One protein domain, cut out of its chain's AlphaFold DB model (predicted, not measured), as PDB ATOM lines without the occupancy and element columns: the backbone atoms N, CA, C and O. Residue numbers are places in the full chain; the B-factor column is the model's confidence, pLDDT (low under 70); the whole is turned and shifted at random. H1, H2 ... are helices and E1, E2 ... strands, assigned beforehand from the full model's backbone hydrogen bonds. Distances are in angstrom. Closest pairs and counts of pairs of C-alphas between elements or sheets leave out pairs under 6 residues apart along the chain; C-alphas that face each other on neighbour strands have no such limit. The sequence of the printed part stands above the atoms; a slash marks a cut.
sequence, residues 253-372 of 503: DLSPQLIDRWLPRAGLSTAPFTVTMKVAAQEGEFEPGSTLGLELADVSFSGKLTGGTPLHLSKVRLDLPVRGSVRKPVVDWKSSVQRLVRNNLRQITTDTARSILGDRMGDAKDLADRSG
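Overview. This is residues 253 to 372 of the 503 residues of the protein "AsmA domain-containing protein" of Kiritimatiella glycovorans (UniProt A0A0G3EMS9). A curled, twisted sheet of four antiparallel strands, like part of a barrel, has one long helix, H1, which grazes it with residues 333 to 348 and then sticks out as an arm. The free part of the arm, residues 349 to 372, makes much of the length, and a stretch with no named element, residues 253 to 272, leads into the sheet. The printed part has 120 residues with four named strands and one named helix, in the order E1, E2, E3, E4, H1, and the sheet's order is also E1, E2, E3, E4. The class is mixed, helices and strands; the whole is only just loose, close to extended, with a radius of gyration of the C-alphas of 20.0 A and spans of 72 by 29 by 24 A.

Along the chain. After residues 253 to 272, E1 takes residues 273 to 282, 29.2 A from first to last C-alpha, beginning at C-alpha 273 (93.239, 192.259, 197.706). E2, residues 291 to 301, is 24.2 A long and bends by 89 degrees at residue 298. E3, residues 311 to 325, is the longest strand at 37.7 A and bends by 81 degrees at residue 314. E4 is short, residues 328 to 331. H1, residues 333 to 371, measures 53.4 A and ends at C-alpha 371 (109.885, 147.636, 219.159); it has a kink of 34 degrees near residue 363.

Arrangement. The four strands form a meander, each the antiparallel neighbour of the one before, with E1 and E4 as edge strands. In the hairpin E1 and E2, N 276 and O 293 are 2.8 A apart, within hydrogen-bond range. In the hairpin E2 and E3, N 294 and O 318 are within range at 2.8 A. The pairing of E3 is staggered: residues 311 to 321 pair with E2 and residues 322 to 325 with E4, where N 323 and O 330 are 2.9 A apart. Residues 268 to 269 pair antiparallel with residues 300 to 301 of E2. E4 is apart from E1 and E2. H1 is on the sheet but only grazes it; its closest C-alphas to E3 are those of Ser 336 and Leu 320, 6.0 A apart. In H1, 34 of 35 O i to N i+4 pairs are within hydrogen-bond range.

Size, cuts and confidence. The two C-alphas farthest apart, those of Glu 283 and Arg 370, are 72.6 A apart. Without residues 349 to 372 the body spans 49 by 27 by 20 A. The printed part has no cut, and no link between named elements is long. Mean pLDDT of the printed part is 85.1; residue 356 and residues 360 to 372 are under 70.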
ATOM      1  N   ASP A 253      95.543 197.020 197.959       94.88
ATOM      2  CA  ASP A 253      94.570 197.071 199.053       94.88
ATOM      3  C   ASP A 253      93.129 197.402 198.638       94.88
ATOM      4  O   ASP A 253      92.427 198.139 199.326       94.88
ATOM      5  N   LEU A 254      92.630 196.817 197.555       95.69
ATOM      6  CA  LEU A 254      91.238 196.957 197.132       95.69
ATOM      7  C   LEU A 254      90.258 196.425 198.181       95.69
ATOM      8  O   LEU A 254      90.572 195.533 198.977       95.69
ATOM      9  N   SER A 255      89.057 197.004 198.205       94.19
ATOM     10  CA  SER A 255      87.969 196.554 199.077       94.19
ATOM     11  C   SER A 255      87.365 195.244 198.554       94.19
ATOM     12  O   SER A 255      87.004 195.194 197.374       94.19
ATOM     13  N   PRO A 256      87.184 194.205 199.399       91.88
ATOM     14  CA  PRO A 256      86.560 192.941 198.986       91.88
ATOM     15  C   PRO A 256      85.142 193.129 198.425       91.88
ATOM     16  O   PRO A 256      84.738 192.375 197.543       91.88
ATOM     17  N   GLN A 257      84.449 194.210 198.807       90.88
ATOM     18  CA  GLN A 257      83.122 194.577 198.296       90.88
ATOM     19  C   GLN A 257      83.050 194.646 196.761       90.88
ATOM     20  O   GLN A 257      82.002 194.365 196.182       90.88
ATOM     21  N   LEU A 258      84.163 194.951 196.081       90.50
ATOM     22  CA  LEU A 258      84.225 194.957 194.614       90.50
ATOM     23  C   LEU A 258      84.050 193.564 193.989       90.50
ATOM     24  O   LEU A 258      83.638 193.451 192.835       90.50
ATOM     25  N   ILE A 259      84.381 192.506 194.728       89.75
ATOM     26  CA  ILE A 259      84.391 191.115 194.254       89.75
ATOM     27  C   ILE A 259      83.478 190.192 195.075       89.75
ATOM     28  O   ILE A 259      83.369 188.999 194.768       89.75
ATOM     29  N   ASP A 260      82.745 190.738 196.049       87.06
ATOM     30  CA  ASP A 260      81.806 190.017 196.920       87.06
ATOM     31  C   ASP A 260      80.694 189.294 196.152       87.06
ATOM     32  O   ASP A 260      80.123 188.316 196.627       87.06
ATOM     33  N   ARG A 261      80.397 189.697 194.913       86.25
ATOM     34  CA  ARG A 261      79.451 188.954 194.066       86.25
ATOM     35  C   ARG A 261      79.995 187.589 193.624       86.25
ATOM     36  O   ARG A 261      79.216 186.676 193.330       86.25
ATOM     37  N   TRP A 262      81.314 187.449 193.525       84.44
ATOM     38  CA  TRP A 262      81.977 186.281 192.943       84.44
ATOM     39  C   TRP A 262      82.596 185.364 193.995       84.44
ATOM     40  O   TRP A 262      82.484 184.144 193.861       84.44
ATOM     41  N   LEU A 263      83.196 185.923 195.049       85.38
ATOM     42  CA  LEU A 263      83.920 185.146 196.061       85.38
ATOM     43  C   LEU A 263      83.048 184.145 196.839       85.38
ATOM     44  O   LEU A 263      83.413 182.964 196.871       85.38
ATOM     45  N   PRO A 264      81.863 184.510 197.371       85.44
ATOM     46  CA  PRO A 264      81.037 183.578 198.138       85.44
ATOM     47  C   PRO A 264      80.556 182.399 197.291       85.44
ATOM     48  O   PRO A 264      80.434 181.280 197.783       85.44
ATOM     49  N   ARG A 265      80.351 182.608 195.981       86.25
ATOM     50  CA  ARG A 265      79.989 181.535 195.037       86.25
ATOM     51  C   ARG A 265      81.113 180.517 194.850       86.25
ATOM     52  O   ARG A 265      80.841 179.376 194.487       86.25
ATOM     53  N   ALA A 266      82.356 180.921 195.100       82.31
ATOM     54  CA  ALA A 266      83.522 180.048 195.118       82.31
ATOM     55  C   ALA A 266      83.815 179.462 196.515       82.31
ATOM     56  O   ALA A 266      84.777 178.711 196.657       82.31
ATOM     57  N   GLY A 267      83.003 179.776 197.536       84.12
ATOM     58  CA  GLY A 267      83.251 179.380 198.927       84.12
ATOM     59  C   GLY A 267      84.401 180.148 199.583       84.12
ATOM     60  O   GLY A 267      84.980 179.658 200.552       84.12
ATOM     61  N   LEU A 268      84.747 181.318 199.037       86.06
ATOM     62  CA  LEU A 268      85.821 182.180 199.513       86.06
ATOM     63  C   LEU A 268      85.230 183.354 200.291       86.06
ATOM     64  O   LEU A 268      84.304 184.012 199.814       86.06
ATOM     65  N   SER A 269      85.807 183.655 201.449       86.38
ATOM     66  CA  SER A 269      85.748 184.991 202.041       86.38
ATOM     67  C   SER A 269      87.160 185.558 202.044       86.38
ATOM     68  O   SER A 269      88.109 184.830 202.344       86.38
ATOM     69  N   THR A 270      87.327 186.832 201.710       77.31
ATOM     70  CA  THR A 270      88.662 187.440 201.648       77.31
ATOM     71  C   THR A 270      88.680 188.782 202.347       77.31
ATOM     72  O   THR A 270      87.652 189.442 202.496       77.31
ATOM     73  N   ALA A 271      89.880 189.180 202.742       83.00
ATOM     74  CA  ALA A 271      90.181 190.513 203.221       83.00
ATOM     75  C   ALA A 271      90.556 191.416 202.010       83.00
ATOM     76  O   ALA A 271      90.113 191.122 200.887       83.00
ATOM     77  N   PRO A 272      91.303 192.528 202.189       91.94
ATOM     78  CA  PRO A 272      91.838 193.312 201.080       91.94
ATOM     79  C   PRO A 272      92.506 192.448 200.013       91.94
ATOM     80  O   PRO A 272      93.092 191.407 200.318       91.94
ATOM     81  N   PHE A 273      92.488 192.914 198.769       95.38
ATOM     82  CA  PHE A 273      93.239 192.259 197.706       95.38
ATOM     83  C   PHE A 273      94.024 193.254 196.863       95.38
ATOM     84  O   PHE A 273      93.646 194.408 196.718       95.38
ATOM     85  N   THR A 274      95.137 192.803 196.301       97.00
ATOM     86  CA  THR A 274      95.942 193.572 195.352       97.00
ATOM     87  C   THR A 274      95.700 193.038 193.943       97.00
ATOM     88  O   THR A 274      95.709 191.826 193.728       97.00
ATOM     89  N   VAL A 275      95.528 193.932 192.970       97.69
ATOM     90  CA  VAL A 275      95.558 193.599 191.538       97.69
ATOM     91  C   VAL A 275      96.931 193.968 190.991       97.69
ATOM     92  O   VAL A 275      97.378 195.096 191.159       97.69
ATOM     93  N   THR A 276      97.589 193.048 190.302       98.12
ATOM     94  CA  THR A 276      98.770 193.313 189.471       98.12
ATOM     95  C   THR A 276      98.405 193.069 188.018       98.12
ATOM     96  O   THR A 276      97.788 192.052 187.709       98.12
ATOM     97  N   MET A 277      98.788 193.961 187.119       98.12
ATOM     98  CA  MET A 277      98.487 193.854 185.693       98.12
ATOM     99  C   MET A 277      99.779 193.729 184.896       98.12
ATOM    100  O   MET A 277     100.741 194.442 185.166       98.12
ATOM    101  N   LYS A 278      99.786 192.800 183.939       98.19
ATOM    102  CA  LYS A 278     100.797 192.674 182.891       98.19
ATOM    103  C   LYS A 278     100.077 192.282 181.611       98.19
ATOM    104  O   LYS A 278      99.779 191.109 181.405       98.19
ATOM    105  N   VAL A 279      99.714 193.267 180.805       98.31
ATOM    106  CA  VAL A 279      98.849 193.097 179.637       98.31
ATOM    107  C   VAL A 279      99.540 193.710 178.434       98.31
ATOM    108  O   VAL A 279      99.885 194.882 178.465       98.31
ATOM    109  N   ALA A 280      99.714 192.929 177.377       98.38
ATOM    110  CA  ALA A 280     100.224 193.409 176.102       98.38
ATOM    111  C   ALA A 280      99.236 193.052 174.993       98.38
ATOM    112  O   ALA A 280      98.597 191.997 175.033       98.38
ATOM    113  N   ALA A 281      99.086 193.945 174.025       98.31
ATOM    114  CA  ALA A 281      98.280 193.726 172.840       98.31
ATOM    115  C   ALA A 281      99.055 194.162 171.601       98.31
ATOM    116  O   ALA A 281      99.731 195.190 171.629       98.31
ATOM    117  N   GLN A 282      98.911 193.402 170.523       97.75
ATOM    118  CA  GLN A 282      99.469 193.693 169.212       97.75
ATOM    119  C   GLN A 282      98.323 193.744 168.207       97.75
ATOM    120  O   GLN A 282      97.537 192.802 168.121       97.75
ATOM    121  N   GLU A 283      98.195 194.864 167.494       96.62
ATOM    122  CA  GLU A 283      97.125 195.091 166.511       96.62
ATOM    123  C   GLU A 283      95.724 194.828 167.100       96.62
ATOM    124  O   GLU A 283      94.822 194.291 166.459       96.62
ATOM    125  N   GLY A 284      95.532 195.196 168.370       96.81
ATOM    126  CA  GLY A 284      94.278 195.003 169.093       96.81
ATOM    127  C   GLY A 284      94.015 193.592 169.620       96.81
ATOM    128  O   GLY A 284      92.972 193.407 170.242       96.81
ATOM    129  N   GLU A 285      94.911 192.622 169.441       98.19
ATOM    130  CA  GLU A 285      94.801 191.266 170.003       98.19
ATOM    131  C   GLU A 285      95.759 191.084 171.186       98.19
ATOM    132  O   GLU A 285      96.921 191.473 171.120       98.19
ATOM    133  N   PHE A 286      95.296 190.489 172.289       98.44
ATOM    134  CA  PHE A 286      96.138 190.284 173.472       98.44
ATOM    135  C   PHE A 286      97.215 189.220 173.235       98.44
ATOM    136  O   PHE A 286      96.918 188.090 172.837       98.44
ATOM    137  N   GLU A 287      98.462 189.547 173.574       98.31
ATOM    138  CA  GLU A 287      99.599 188.640 173.426       98.31
ATOM    139  C   GLU A 287      99.543 187.458 174.416       98.31
ATOM    140  O   GLU A 287      99.062 187.602 175.555       98.31
ATOM    141  N   PRO A 288     100.099 186.284 174.045       97.38
ATOM    142  CA  PRO A 288     100.305 185.181 174.976       97.38
ATOM    143  C   PRO A 288     101.158 185.615 176.175       97.38
ATOM    144  O   PRO A 288     102.302 186.024 176.030       97.38
ATOM    145  N   GLY A 289     100.613 185.475 177.384       96.25
ATOM    146  CA  GLY A 289     101.280 185.902 178.622       96.25
ATOM    147  C   GLY A 289     100.638 187.121 179.283       96.25
ATOM    148  O   GLY A 289     100.944 187.403 180.443       96.25
ATOM    149  N   SER A 290      99.685 187.771 178.609       97.94
ATOM    150  CA  SER A 290      98.830 188.786 179.223       97.94
ATOM    151  C   SER A 290      98.051 188.211 180.407       97.94
ATOM    152  O   SER A 290      97.308 187.230 180.281       97.94
ATOM    153  N   THR A 291      98.237 188.802 181.585       97.69
ATOM    154  CA  THR A 291      97.703 188.314 182.858       97.69
ATOM    155  C   THR A 291      97.263 189.447 183.785       97.69
ATOM    156  O   THR A 291      97.885 190.507 183.872       97.69
ATOM    157  N   LEU A 292      96.188 189.187 184.529       97.62
ATOM    158  CA  LEU A 292      95.780 189.953 185.703       97.62
ATOM    159  C   LEU A 292      96.013 189.078 186.935       97.62
ATOM    160  O   LEU A 292      95.318 188.085 187.147       97.62
ATOM    161  N   GLY A 293      97.021 189.412 187.728       96.56
ATOM    162  CA  GLY A 293      97.284 188.772 189.010       96.56
ATOM    163  C   GLY A 293      96.392 189.359 190.099       96.56
ATOM    164  O   GLY A 293      96.328 190.571 190.268       96.56
ATOM    165  N   LEU A 294      95.714 188.502 190.848       95.75
ATOM    166  CA  LEU A 294      94.960 188.859 192.042       95.75
ATOM    167  C   LEU A 294      95.625 188.229 193.250       95.75
ATOM    168  O   LEU A 294      95.718 187.009 193.361       95.75
ATOM    169  N   GLU A 295      96.081 189.064 194.161       95.94
ATOM    170  CA  GLU A 295      96.662 188.652 195.424       95.94
ATOM    171  C   GLU A 295      95.655 188.925 196.537       95.94
ATOM    172  O   GLU A 295      95.433 190.068 196.925       95.94
ATOM    173  N   LEU A 296      95.018 187.864 197.018       93.94
ATOM    174  CA  LEU A 296      94.020 187.901 198.078       93.94
ATOM    175  C   LEU A 296      94.723 187.691 199.426       93.94
ATOM    176  O   LEU A 296      95.458 186.708 199.580       93.94
ATOM    177  N   ALA A 297      94.488 188.579 200.393       93.75
ATOM    178  CA  ALA A 297      94.953 188.414 201.769       93.75
ATOM    179  C   ALA A 297      93.882 187.737 202.642       93.75
ATOM    180  O   ALA A 297      92.680 187.896 202.401       93.75
ATOM    181  N   ASP A 298      94.339 186.981 203.643       93.12
ATOM    182  CA  ASP A 298      93.522 186.342 204.686       93.12
ATOM    183  C   ASP A 298      92.287 185.615 204.135       93.12
ATOM    184  O   ASP A 298      91.138 185.843 204.526       93.12
ATOM    185  N   VAL A 299      92.526 184.727 203.172       91.31
ATOM    186  CA  VAL A 299      91.470 183.968 202.509       91.31
ATOM    187  C   VAL A 299      90.990 182.859 203.427       91.31
ATOM    188  O   VAL A 299      91.773 181.995 203.829       91.31
ATOM    189  N   SER A 300      89.689 182.833 203.706       89.81
ATOM    190  CA  SER A 300      89.045 181.693 204.348       89.81
ATOM    191  C   SER A 300      88.216 180.907 203.339       89.81
ATOM    192  O   SER A 300      87.436 181.467 202.563       89.81
ATOM    193  N   PHE A 301      88.406 179.593 203.337       87.81
ATOM    194  CA  PHE A 301      87.593 178.657 202.577       87.81
ATOM    195  C   PHE A 301      86.554 178.066 203.519       87.81
ATOM    196  O   PHE A 301      86.897 177.533 204.578       87.81
ATOM    197  N   SER A 302      85.289 178.133 203.120       83.69
ATOM    198  CA  SER A 302      84.175 177.582 203.889       83.69
ATOM    199  C   SER A 302      83.308 176.641 203.047       83.69
ATOM    200  O   SER A 302      83.335 176.641 201.814       83.69
ATOM    201  N   GLY A 303      82.528 175.798 203.727       81.25
ATOM    202  CA  GLY A 303      81.550 174.906 203.108       81.25
ATOM    203  C   GLY A 303      82.064 173.493 202.821       81.25
ATOM    204  O   GLY A 303      82.947 172.964 203.492       81.25
ATOM    205  N   LYS A 304      81.459 172.836 201.822       76.31
ATOM    206  CA  LYS A 304      81.703 171.409 201.523       76.31
ATOM    207  C   LYS A 304      83.136 171.114 201.071       76.31
ATOM    208  O   LYS A 304      83.566 169.970 201.176       76.31
ATOM    209  N   LEU A 305      83.858 172.121 200.575       70.00
ATOM    210  CA  LEU A 305      85.231 171.971 200.087       70.00
ATOM    211  C   LEU A 305      86.222 171.627 201.201       70.00
ATOM    212  O   LEU A 305      87.221 170.971 200.931       70.00
ATOM    213  N   THR A 306      85.940 172.038 202.436       75.25
ATOM    214  CA  THR A 306      86.855 171.855 203.567       75.25
ATOM    215  C   THR A 306      86.378 170.799 204.567       75.25
ATOM    216  O   THR A 306      86.940 170.664 205.650       75.25
ATOM    217  N   GLY A 307      85.319 170.049 204.237       80.19
ATOM    218  CA  GLY A 307      84.755 169.045 205.145       80.19
ATOM    219  C   GLY A 307      84.159 169.629 206.433       80.19
ATOM    220  O   GLY A 307      83.987 168.895 207.399       80.19
ATOM    221  N   GLY A 308      83.840 170.930 206.455       82.19
ATOM    222  CA  GLY A 308      83.243 171.619 207.604       82.19
ATOM    223  C   GLY A 308      84.228 172.395 208.484       82.19
ATOM    224  O   GLY A 308      83.786 173.254 209.241       82.19
ATOM    225  N   THR A 309      85.538 172.176 208.349       83.69
ATOM    226  CA  THR A 309      86.548 172.964 209.073       83.69
ATOM    227  C   THR A 309      86.986 174.141 208.205       83.69
ATOM    228  O   THR A 309      87.457 173.905 207.097       83.69
ATOM    229  N   PRO A 310      86.833 175.405 208.627       85.38
ATOM    230  CA  PRO A 310      87.311 176.533 207.837       85.38
ATOM    231  C   PRO A 310      88.831 176.453 207.666       85.38
ATOM    232  O   PRO A 310      89.572 176.234 208.624       85.38
ATOM    233  N   LEU A 311      89.290 176.606 206.429       86.50
ATOM    234  CA  LEU A 311      90.710 176.628 206.089       86.50
ATOM    235  C   LEU A 311      91.118 178.080 205.853       86.50
ATOM    236  O   LEU A 311      90.549 178.739 204.986       86.50
ATOM    237  N   HIS A 312      92.120 178.548 206.590       90.75
ATOM    238  CA  HIS A 312      92.649 179.903 206.472       90.75
ATOM    239  C   HIS A 312      94.005 179.894 205.766       90.75
ATOM    240  O   HIS A 312      94.911 179.171 206.175       90.75
ATOM    241  N   LEU A 313      94.145 180.708 204.721       89.75
ATOM    242  CA  LEU A 313      95.400 180.949 204.014       89.75
ATOM    243  C   LEU A 313      95.738 182.439 204.101       89.75
ATOM    244  O   LEU A 313      94.944 183.275 203.676       89.75
ATOM    245  N   SER A 314      96.929 182.776 204.603       91.12
ATOM    246  CA  SER A 314      97.353 184.176 204.765       91.12
ATOM    247  C   SER A 314      97.418 184.933 203.438       91.12
ATOM    248  O   SER A 314      97.140 186.126 203.385       91.12
ATOM    249  N   LYS A 315      97.791 184.247 202.352       91.62
ATOM    250  CA  LYS A 315      97.940 184.855 201.031       91.62
ATOM    251  C   LYS A 315      97.675 183.843 199.931       91.62
ATOM    252  O   LYS A 315      98.184 182.724 199.964       91.62
ATOM    253  N   VAL A 316      96.897 184.256 198.940       91.88
ATOM    254  CA  VAL A 316      96.517 183.425 197.801       91.88
ATOM    255  C   VAL A 316      96.668 184.243 196.526       91.88
ATOM    256  O   VAL A 316      96.059 185.300 196.393       91.88
ATOM    257  N   ARG A 317      97.479 183.757 195.581       93.19
ATOM    258  CA  ARG A 317      97.686 184.411 194.284       93.19
ATOM    259  C   ARG A 317      96.929 183.680 193.182       93.19
ATOM    260  O   ARG A 317      97.099 182.478 193.005       93.19
ATOM    261  N   LEU A 318      96.130 184.423 192.430       93.06
ATOM    262  CA  LEU A 318      95.319 183.956 191.318       93.06
ATOM    263  C   LEU A 318      95.710 184.717 190.051       93.06
ATOM    264  O   LEU A 318      95.389 185.892 189.920       93.06
ATOM    265  N   ASP A 319      96.361 184.047 189.106       95.50
ATOM    266  CA  ASP A 319      96.677 184.651 187.810       95.50
ATOM    267  C   ASP A 319      95.538 184.378 186.809       95.50
ATOM    268  O   ASP A 319      95.172 183.229 186.516       95.50
ATOM    269  N   LEU A 320      94.948 185.451 186.288       95.94
ATOM    270  CA  LEU A 320      93.861 185.424 185.319       95.94
ATOM    271  C   LEU A 320      94.415 185.721 183.922       95.94
ATOM    272  O   LEU A 320      94.793 186.862 183.657       95.94
ATOM    273  N   PRO A 321      94.485 184.733 183.014       97.12
ATOM    274  CA  PRO A 321      94.930 184.994 181.654       97.12
ATOM    275  C   PRO A 321      93.907 185.876 180.928       97.12
ATOM    276  O   PRO A 321      92.703 185.615 181.001       97.12
ATOM    277  N   VAL A 322      94.407 186.881 180.212       97.69
ATOM    278  CA  VAL A 322      93.621 187.756 179.335       97.69
ATOM    279  C   VAL A 322      93.866 187.325 177.892       97.69
ATOM    280  O   VAL A 322      95.008 187.109 177.496       97.69
ATOM    281  N   ARG A 323      92.791 187.123 177.127       97.88
ATOM    282  CA  ARG A 323      92.825 186.650 175.734       97.88
ATOM    283  C   ARG A 323      91.808 187.395 174.871       97.88
ATOM    284  O   ARG A 323      90.947 188.098 175.399       97.88
ATOM    285  N   GLY A 324      91.856 187.142 173.564       97.38
ATOM    286  CA  GLY A 324      90.972 187.757 172.576       97.38
ATOM    287  C   GLY A 324      91.441 189.160 172.218       97.38
ATOM    288  O   GLY A 324      92.612 189.482 172.410       97.38
ATOM    289  N   SER A 325      90.513 189.998 171.769       97.50
ATOM    290  CA  SER A 325      90.824 191.361 171.353       97.50
ATOM    291  C   SER A 325      90.557 192.383 172.449       97.50
ATOM    292  O   SER A 325      89.722 192.172 173.328       97.50
ATOM    293  N   VAL A 326      91.192 193.549 172.357       95.69
ATOM    294  CA  VAL A 326      90.969 194.711 173.233       95.69
ATOM    295  C   VAL A 326      89.490 195.122 173.253       95.69
ATOM    296  O   VAL A 326      88.976 195.567 174.275       95.69
ATOM    297  N   ARG A 327      88.771 194.908 172.143       93.06
ATOM    298  CA  ARG A 327      87.326 195.171 172.025       93.06
ATOM    299  C   ARG A 327      86.454 194.107 172.689       93.06
ATOM    300  O   ARG A 327      85.326 194.400 173.080       93.06
ATOM    301  N   LYS A 328      86.932 192.865 172.760       96.06
ATOM    302  CA  LYS A 328      86.214 191.718 173.331       96.06
ATOM    303  C   LYS A 328      87.160 190.904 174.223       96.06
ATOM    304  O   LYS A 328      87.459 189.753 173.894       96.06
ATOM    305  N   PRO A 329      87.628 191.485 175.343       96.75
ATOM    306  CA  PRO A 329      88.543 190.802 176.241       96.75
ATOM    307  C   PRO A 329      87.857 189.585 176.856       96.75
ATOM    308  O   PRO A 329      86.722 189.655 177.333       96.75
ATOM    309  N   VAL A 330      88.569 188.464 176.892       96.88
ATOM    310  CA  VAL A 330      88.125 187.234 177.548       96.88
ATOM    311  C   VAL A 330      89.052 186.945 178.719       96.88
ATOM    312  O   VAL A 330      90.253 186.747 178.539       96.88
ATOM    313  N   VAL A 331      88.481 186.883 179.921       95.94
ATOM    314  CA  VAL A 331      89.199 186.551 181.157       95.94
ATOM    315  C   VAL A 331      88.657 185.237 181.710       95.94
ATOM    316  O   VAL A 331      87.490 185.142 182.094       95.94
ATOM    317  N   ASP A 332      89.493 184.199 181.754       91.81
ATOM    318  CA  ASP A 332      89.076 182.861 182.195       91.81
ATOM    319  C   ASP A 332      89.148 182.707 183.724       91.81
ATOM    320  O   ASP A 332      90.036 182.064 184.288       91.81
ATOM    321  N   TRP A 333      88.175 183.313 184.411       90.06
ATOM    322  CA  TRP A 333      88.051 183.242 185.870       90.06
ATOM    323  C   TRP A 333      87.885 181.808 186.383       90.06
ATOM    324  O   TRP A 333      88.528 181.388 187.349       90.06
ATOM    325  N   LYS A 334      87.009 181.034 185.733       88.56
ATOM    326  CA  LYS A 334      86.590 179.713 186.213       88.56
ATOM    327  C   LYS A 334      87.765 178.741 186.238       88.56
ATOM    328  O   LYS A 334      87.961 178.068 187.253       88.56
ATOM    329  N   SER A 335      88.544 178.659 185.157       90.62
ATOM    330  CA  SER A 335      89.676 177.730 185.115       90.62
ATOM    331  C   SER A 335      90.800 178.165 186.055       90.62
ATOM    332  O   SER A 335      91.439 177.313 186.675       90.62
ATOM    333  N   SER A 336      91.023 179.471 186.226       91.12
ATOM    334  CA  SER A 336      92.023 179.987 187.162       91.12
ATOM    335  C   SER A 336      91.669 179.667 188.615       91.12
ATOM    336  O   SER A 336      92.516 179.128 189.327       91.12
ATOM    337  N   VAL A 337      90.419 179.866 189.047       87.62
ATOM    338  CA  VAL A 337      89.988 179.486 190.407       87.62
ATOM    339  C   VAL A 337      90.075 177.972 190.619       87.62
ATOM    340  O   VAL A 337      90.549 177.513 191.655       87.62
ATOM    341  N   GLN A 338      89.686 177.162 189.629       87.25
ATOM    342  CA  GLN A 338      89.816 175.703 189.730       87.25
ATOM    343  C   GLN A 338      91.277 175.247 189.847       87.25
ATOM    344  O   GLN A 338      91.576 174.337 190.625       87.25
ATOM    345  N   ARG A 339      92.193 175.871 189.093       90.00
ATOM    346  CA  ARG A 339      93.639 175.612 189.186       90.00
ATOM    347  C   ARG A 339      94.180 176.000 190.554       90.00
ATOM    348  O   ARG A 339      94.913 175.216 191.148       90.00
ATOM    349  N   LEU A 340      93.762 177.151 191.073       85.88
ATOM    350  CA  LEU A 340      94.131 177.626 192.399       85.88
ATOM    351  C   LEU A 340      93.727 176.632 193.492       85.88
ATOM    352  O   LEU A 340      94.570 176.201 194.275       85.88
ATOM    353  N   VAL A 341      92.457 176.219 193.509       82.56
ATOM    354  CA  VAL A 341      91.944 175.245 194.482       82.56
ATOM    355  C   VAL A 341      92.707 173.925 194.366       82.56
ATOM    356  O   VAL A 341      93.152 173.384 195.373       82.56
ATOM    357  N   ARG A 342      92.934 173.423 193.146       85.69
ATOM    358  CA  ARG A 342      93.675 172.170 192.924       85.69
ATOM    359  C   ARG A 342      95.128 172.249 193.402       85.69
ATOM    360  O   ARG A 342      95.620 171.281 193.978       85.69
ATOM    361  N   ASN A 343      95.806 173.366 193.153       85.75
ATOM    362  CA  ASN A 343      97.207 173.553 193.522       85.75
ATOM    363  C   ASN A 343      97.367 173.733 195.039       85.75
ATOM    364  O   ASN A 343      98.217 173.074 195.634       85.75
ATOM    365  N   ASN A 344      96.504 174.534 195.672       79.31
ATOM    366  CA  ASN A 344      96.540 174.748 197.120       79.31
ATOM    367  C   ASN A 344      96.117 173.500 197.900       79.31
ATOM    368  O   ASN A 344      96.773 173.155 198.877       79.31
ATOM    369  N   LEU A 345      95.085 172.768 197.454       76.00
ATOM    370  CA  LEU A 345      94.689 171.512 198.105       76.00
ATOM    371  C   LEU A 345      95.851 170.521 198.154       76.00
ATOM    372  O   LEU A 345      96.048 169.894 199.186       76.00
ATOM    373  N   ARG A 346      96.659 170.423 197.088       78.56
ATOM    374  CA  ARG A 346      97.852 169.562 197.076       78.56
ATOM    375  C   ARG A 346      98.886 169.991 198.114       78.56
ATOM    376  O   ARG A 346      99.421 169.125 198.806       78.56
ATOM    377  N   GLN A 347      99.148 171.291 198.242       76.31
ATOM    378  CA  GLN A 347     100.076 171.813 199.251       76.31
ATOM    379  C   GLN A 347      99.565 171.528 200.664       76.31
ATOM    380  O   GLN A 347     100.263 170.885 201.437       76.31
ATOM    381  N   ILE A 348      98.302 171.846 200.952       72.62
ATOM    382  CA  ILE A 348      97.700 171.622 202.271       72.62
ATOM    383  C   ILE A 348      97.651 170.139 202.618       72.62
ATOM    384  O   ILE A 348      97.968 169.774 203.747       72.62
ATOM    385  N   THR A 349      97.289 169.259 201.678       74.12
ATOM    386  CA  THR A 349      97.325 167.813 201.938       74.12
ATOM    387  C   THR A 349      98.740 167.332 202.205       74.12
ATOM    388  O   THR A 349      98.913 166.455 203.039       74.12
ATOM    389  N   THR A 350      99.750 167.913 201.551       75.75
ATOM    390  CA  THR A 350     101.153 167.537 201.768       75.75
ATOM    391  C   THR A 350     101.645 168.032 203.124       75.75
ATOM    392  O   THR A 350     102.259 167.261 203.851       75.75
ATOM    393  N   ASP A 351     101.319 169.265 203.507       72.69
ATOM    394  CA  ASP A 351     101.736 169.858 204.781       72.69
ATOM    395  C   ASP A 351     100.983 169.254 205.966       72.69
ATOM    396  O   ASP A 351     101.590 168.930 206.982       72.69
ATOM    397  N   THR A 352      99.680 168.999 205.817       72.00
ATOM    398  CA  THR A 352      98.873 168.302 206.829       72.00
ATOM    399  C   THR A 352      99.309 166.848 206.948       72.00
ATOM    400  O   THR A 352      99.483 166.355 208.058       72.00
ATOM    401  N   ALA A 353      99.550 166.153 205.829       70.25
ATOM    402  CA  ALA A 353     100.104 164.805 205.875       70.25
ATOM    403  C   ALA A 353     101.483 164.811 206.530       70.25
ATOM    404  O   ALA A 353     101.739 163.945 207.349       70.25
ATOM    405  N   ARG A 354     102.346 165.792 206.242       74.31
ATOM    406  CA  ARG A 354     103.676 165.919 206.852       74.31
ATOM    407  C   ARG A 354     103.620 166.295 208.330       74.31
ATOM    408  O   ARG A 354     104.467 165.823 209.069       74.31
ATOM    409  N   SER A 355     102.647 167.086 208.769       73.19
ATOM    410  CA  SER A 355     102.403 167.384 210.187       73.19
ATOM    411  C   SER A 355     101.894 166.144 210.916       73.19
ATOM    412  O   SER A 355     102.495 165.736 211.901       73.19
ATOM    413  N   ILE A 356     100.868 165.470 210.389       69.88
ATOM    414  CA  ILE A 356     100.314 164.259 211.008       69.88
ATOM    415  C   ILE A 356     101.341 163.122 210.988       69.88
ATOM    416  O   ILE A 356     101.489 162.415 211.978       69.88
ATOM    417  N   LEU A 357     102.052 162.926 209.873       70.62
ATOM    418  CA  LEU A 357     103.131 161.943 209.771       70.62
ATOM    419  C   LEU A 357     104.357 162.374 210.565       70.62
ATOM    420  O   LEU A 357     105.052 161.498 211.039       70.62
ATOM    421  N   GLY A 358     104.638 163.665 210.722       75.94
ATOM    422  CA  GLY A 358     105.756 164.180 211.514       75.94
ATOM    423  C   GLY A 358     105.537 163.963 213.006       75.94
ATOM    424  O   GLY A 358     106.401 163.384 213.660       75.94
ATOM    425  N   ASP A 359     104.351 164.309 213.507       70.69
ATOM    426  CA  ASP A 359     103.946 164.052 214.892       70.69
ATOM    427  C   ASP A 359     103.865 162.543 215.154       70.69
ATOM    428  O   ASP A 359     104.434 162.038 216.120       70.69
ATOM    429  N   ARG A 360     103.276 161.773 214.224       63.09
ATOM    430  CA  ARG A 360     103.215 160.308 214.355       63.09
ATOM    431  C   ARG A 360     104.538 159.602 214.101       63.09
ATOM    432  O   ARG A 360     104.700 158.500 214.601       63.09
ATOM    433  N   MET A 361     105.472 160.160 213.331       59.41
ATOM    434  CA  MET A 361     106.828 159.616 213.198       59.41
ATOM    435  C   MET A 361     107.686 159.977 214.403       59.41
ATOM    436  O   MET A 361     108.572 159.196 214.720       59.41
ATOM    437  N   GLY A 362     107.421 161.088 215.095       65.25
ATOM    438  CA  GLY A 362     107.966 161.341 216.430       65.25
ATOM    439  C   GLY A 362     107.557 160.224 217.391       65.25
ATOM    440  O   GLY A 362     108.418 159.534 217.934       65.25
ATOM    441  N   ASP A 363     106.255 159.942 217.460       64.56
ATOM    442  CA  ASP A 363     105.712 158.853 218.281       64.56
ATOM    443  C   ASP A 363     106.161 157.461 217.801       64.56
ATOM    444  O   ASP A 363     106.454 156.580 218.607       64.56
ATOM    445  N   ALA A 364     106.249 157.236 216.485       52.97
ATOM    446  CA  ALA A 364     106.680 155.963 215.910       52.97
ATOM    447  C   ALA A 364     108.193 155.756 215.999       52.97
ATOM    448  O   ALA A 364     108.625 154.610 215.989       52.97
ATOM    449  N   LYS A 365     109.002 156.814 216.107       57.09
ATOM    450  CA  LYS A 365     110.438 156.722 216.398       57.09
ATOM    451  C   LYS A 365     110.652 156.326 217.858       57.09
ATOM    452  O   LYS A 365     111.412 155.396 218.108       57.09
ATOM    453  N   ASP A 366     109.885 156.911 218.778       60.84
ATOM    454  CA  ASP A 366     109.843 156.487 220.183       60.84
ATOM    455  C   ASP A 366     109.303 155.055 220.353       60.84
ATOM    456  O   ASP A 366     109.752 154.310 221.231       60.84
ATOM    457  N   LEU A 367     108.370 154.626 219.493       51.06
ATOM    458  CA  LEU A 367     107.897 153.241 219.441       51.06
ATOM    459  C   LEU A 367     108.915 152.303 218.782       51.06
ATOM    460  O   LEU A 367     109.071 151.174 219.239       51.06
ATOM    461  N   ALA A 368     109.614 152.728 217.731       49.41
ATOM    462  CA  ALA A 368     110.576 151.912 216.993       49.41
ATOM    463  C   ALA A 368     111.878 151.687 217.769       49.41
ATOM    464  O   ALA A 368     112.421 150.583 217.704       49.41
ATOM    465  N   ASP A 369     112.314 152.663 218.572       58.53
ATOM    466  CA  ASP A 369     113.394 152.478 219.547       58.53
ATOM    467  C   ASP A 369     113.007 151.457 220.635       58.53
ATOM    468  O   ASP A 369     113.877 150.832 221.240       58.53
ATOM    469  N   ARG A 370     111.702 151.205 220.838       54.53
ATOM    470  CA  ARG A 370     111.190 150.173 221.759       54.53
ATOM    471  C   ARG A 370     110.807 148.847 221.102       54.53
ATOM    472  O   ARG A 370     110.752 147.844 221.806       54.53
ATOM    473  N   SER A 371     110.510 148.809 219.802       47.47
ATOM    474  CA  SER A 371     109.885 147.636 219.159       47.47
ATOM    475  C   SER A 371     110.673 147.018 217.998       47.47
ATOM    476  O   SER A 371     110.279 145.974 217.484       47.47
ATOM    477  N   GLY A 372     111.842 147.562 217.651       48.44
ATOM    478  CA  GLY A 372     112.729 146.970 216.651       48.44
ATOM    479  C   GLY A 372     112.337 147.311 215.206       48.44
ATOM    480  O   GLY A 372     111.169 147.353 214.828       48.44
TER     481      GLY A 372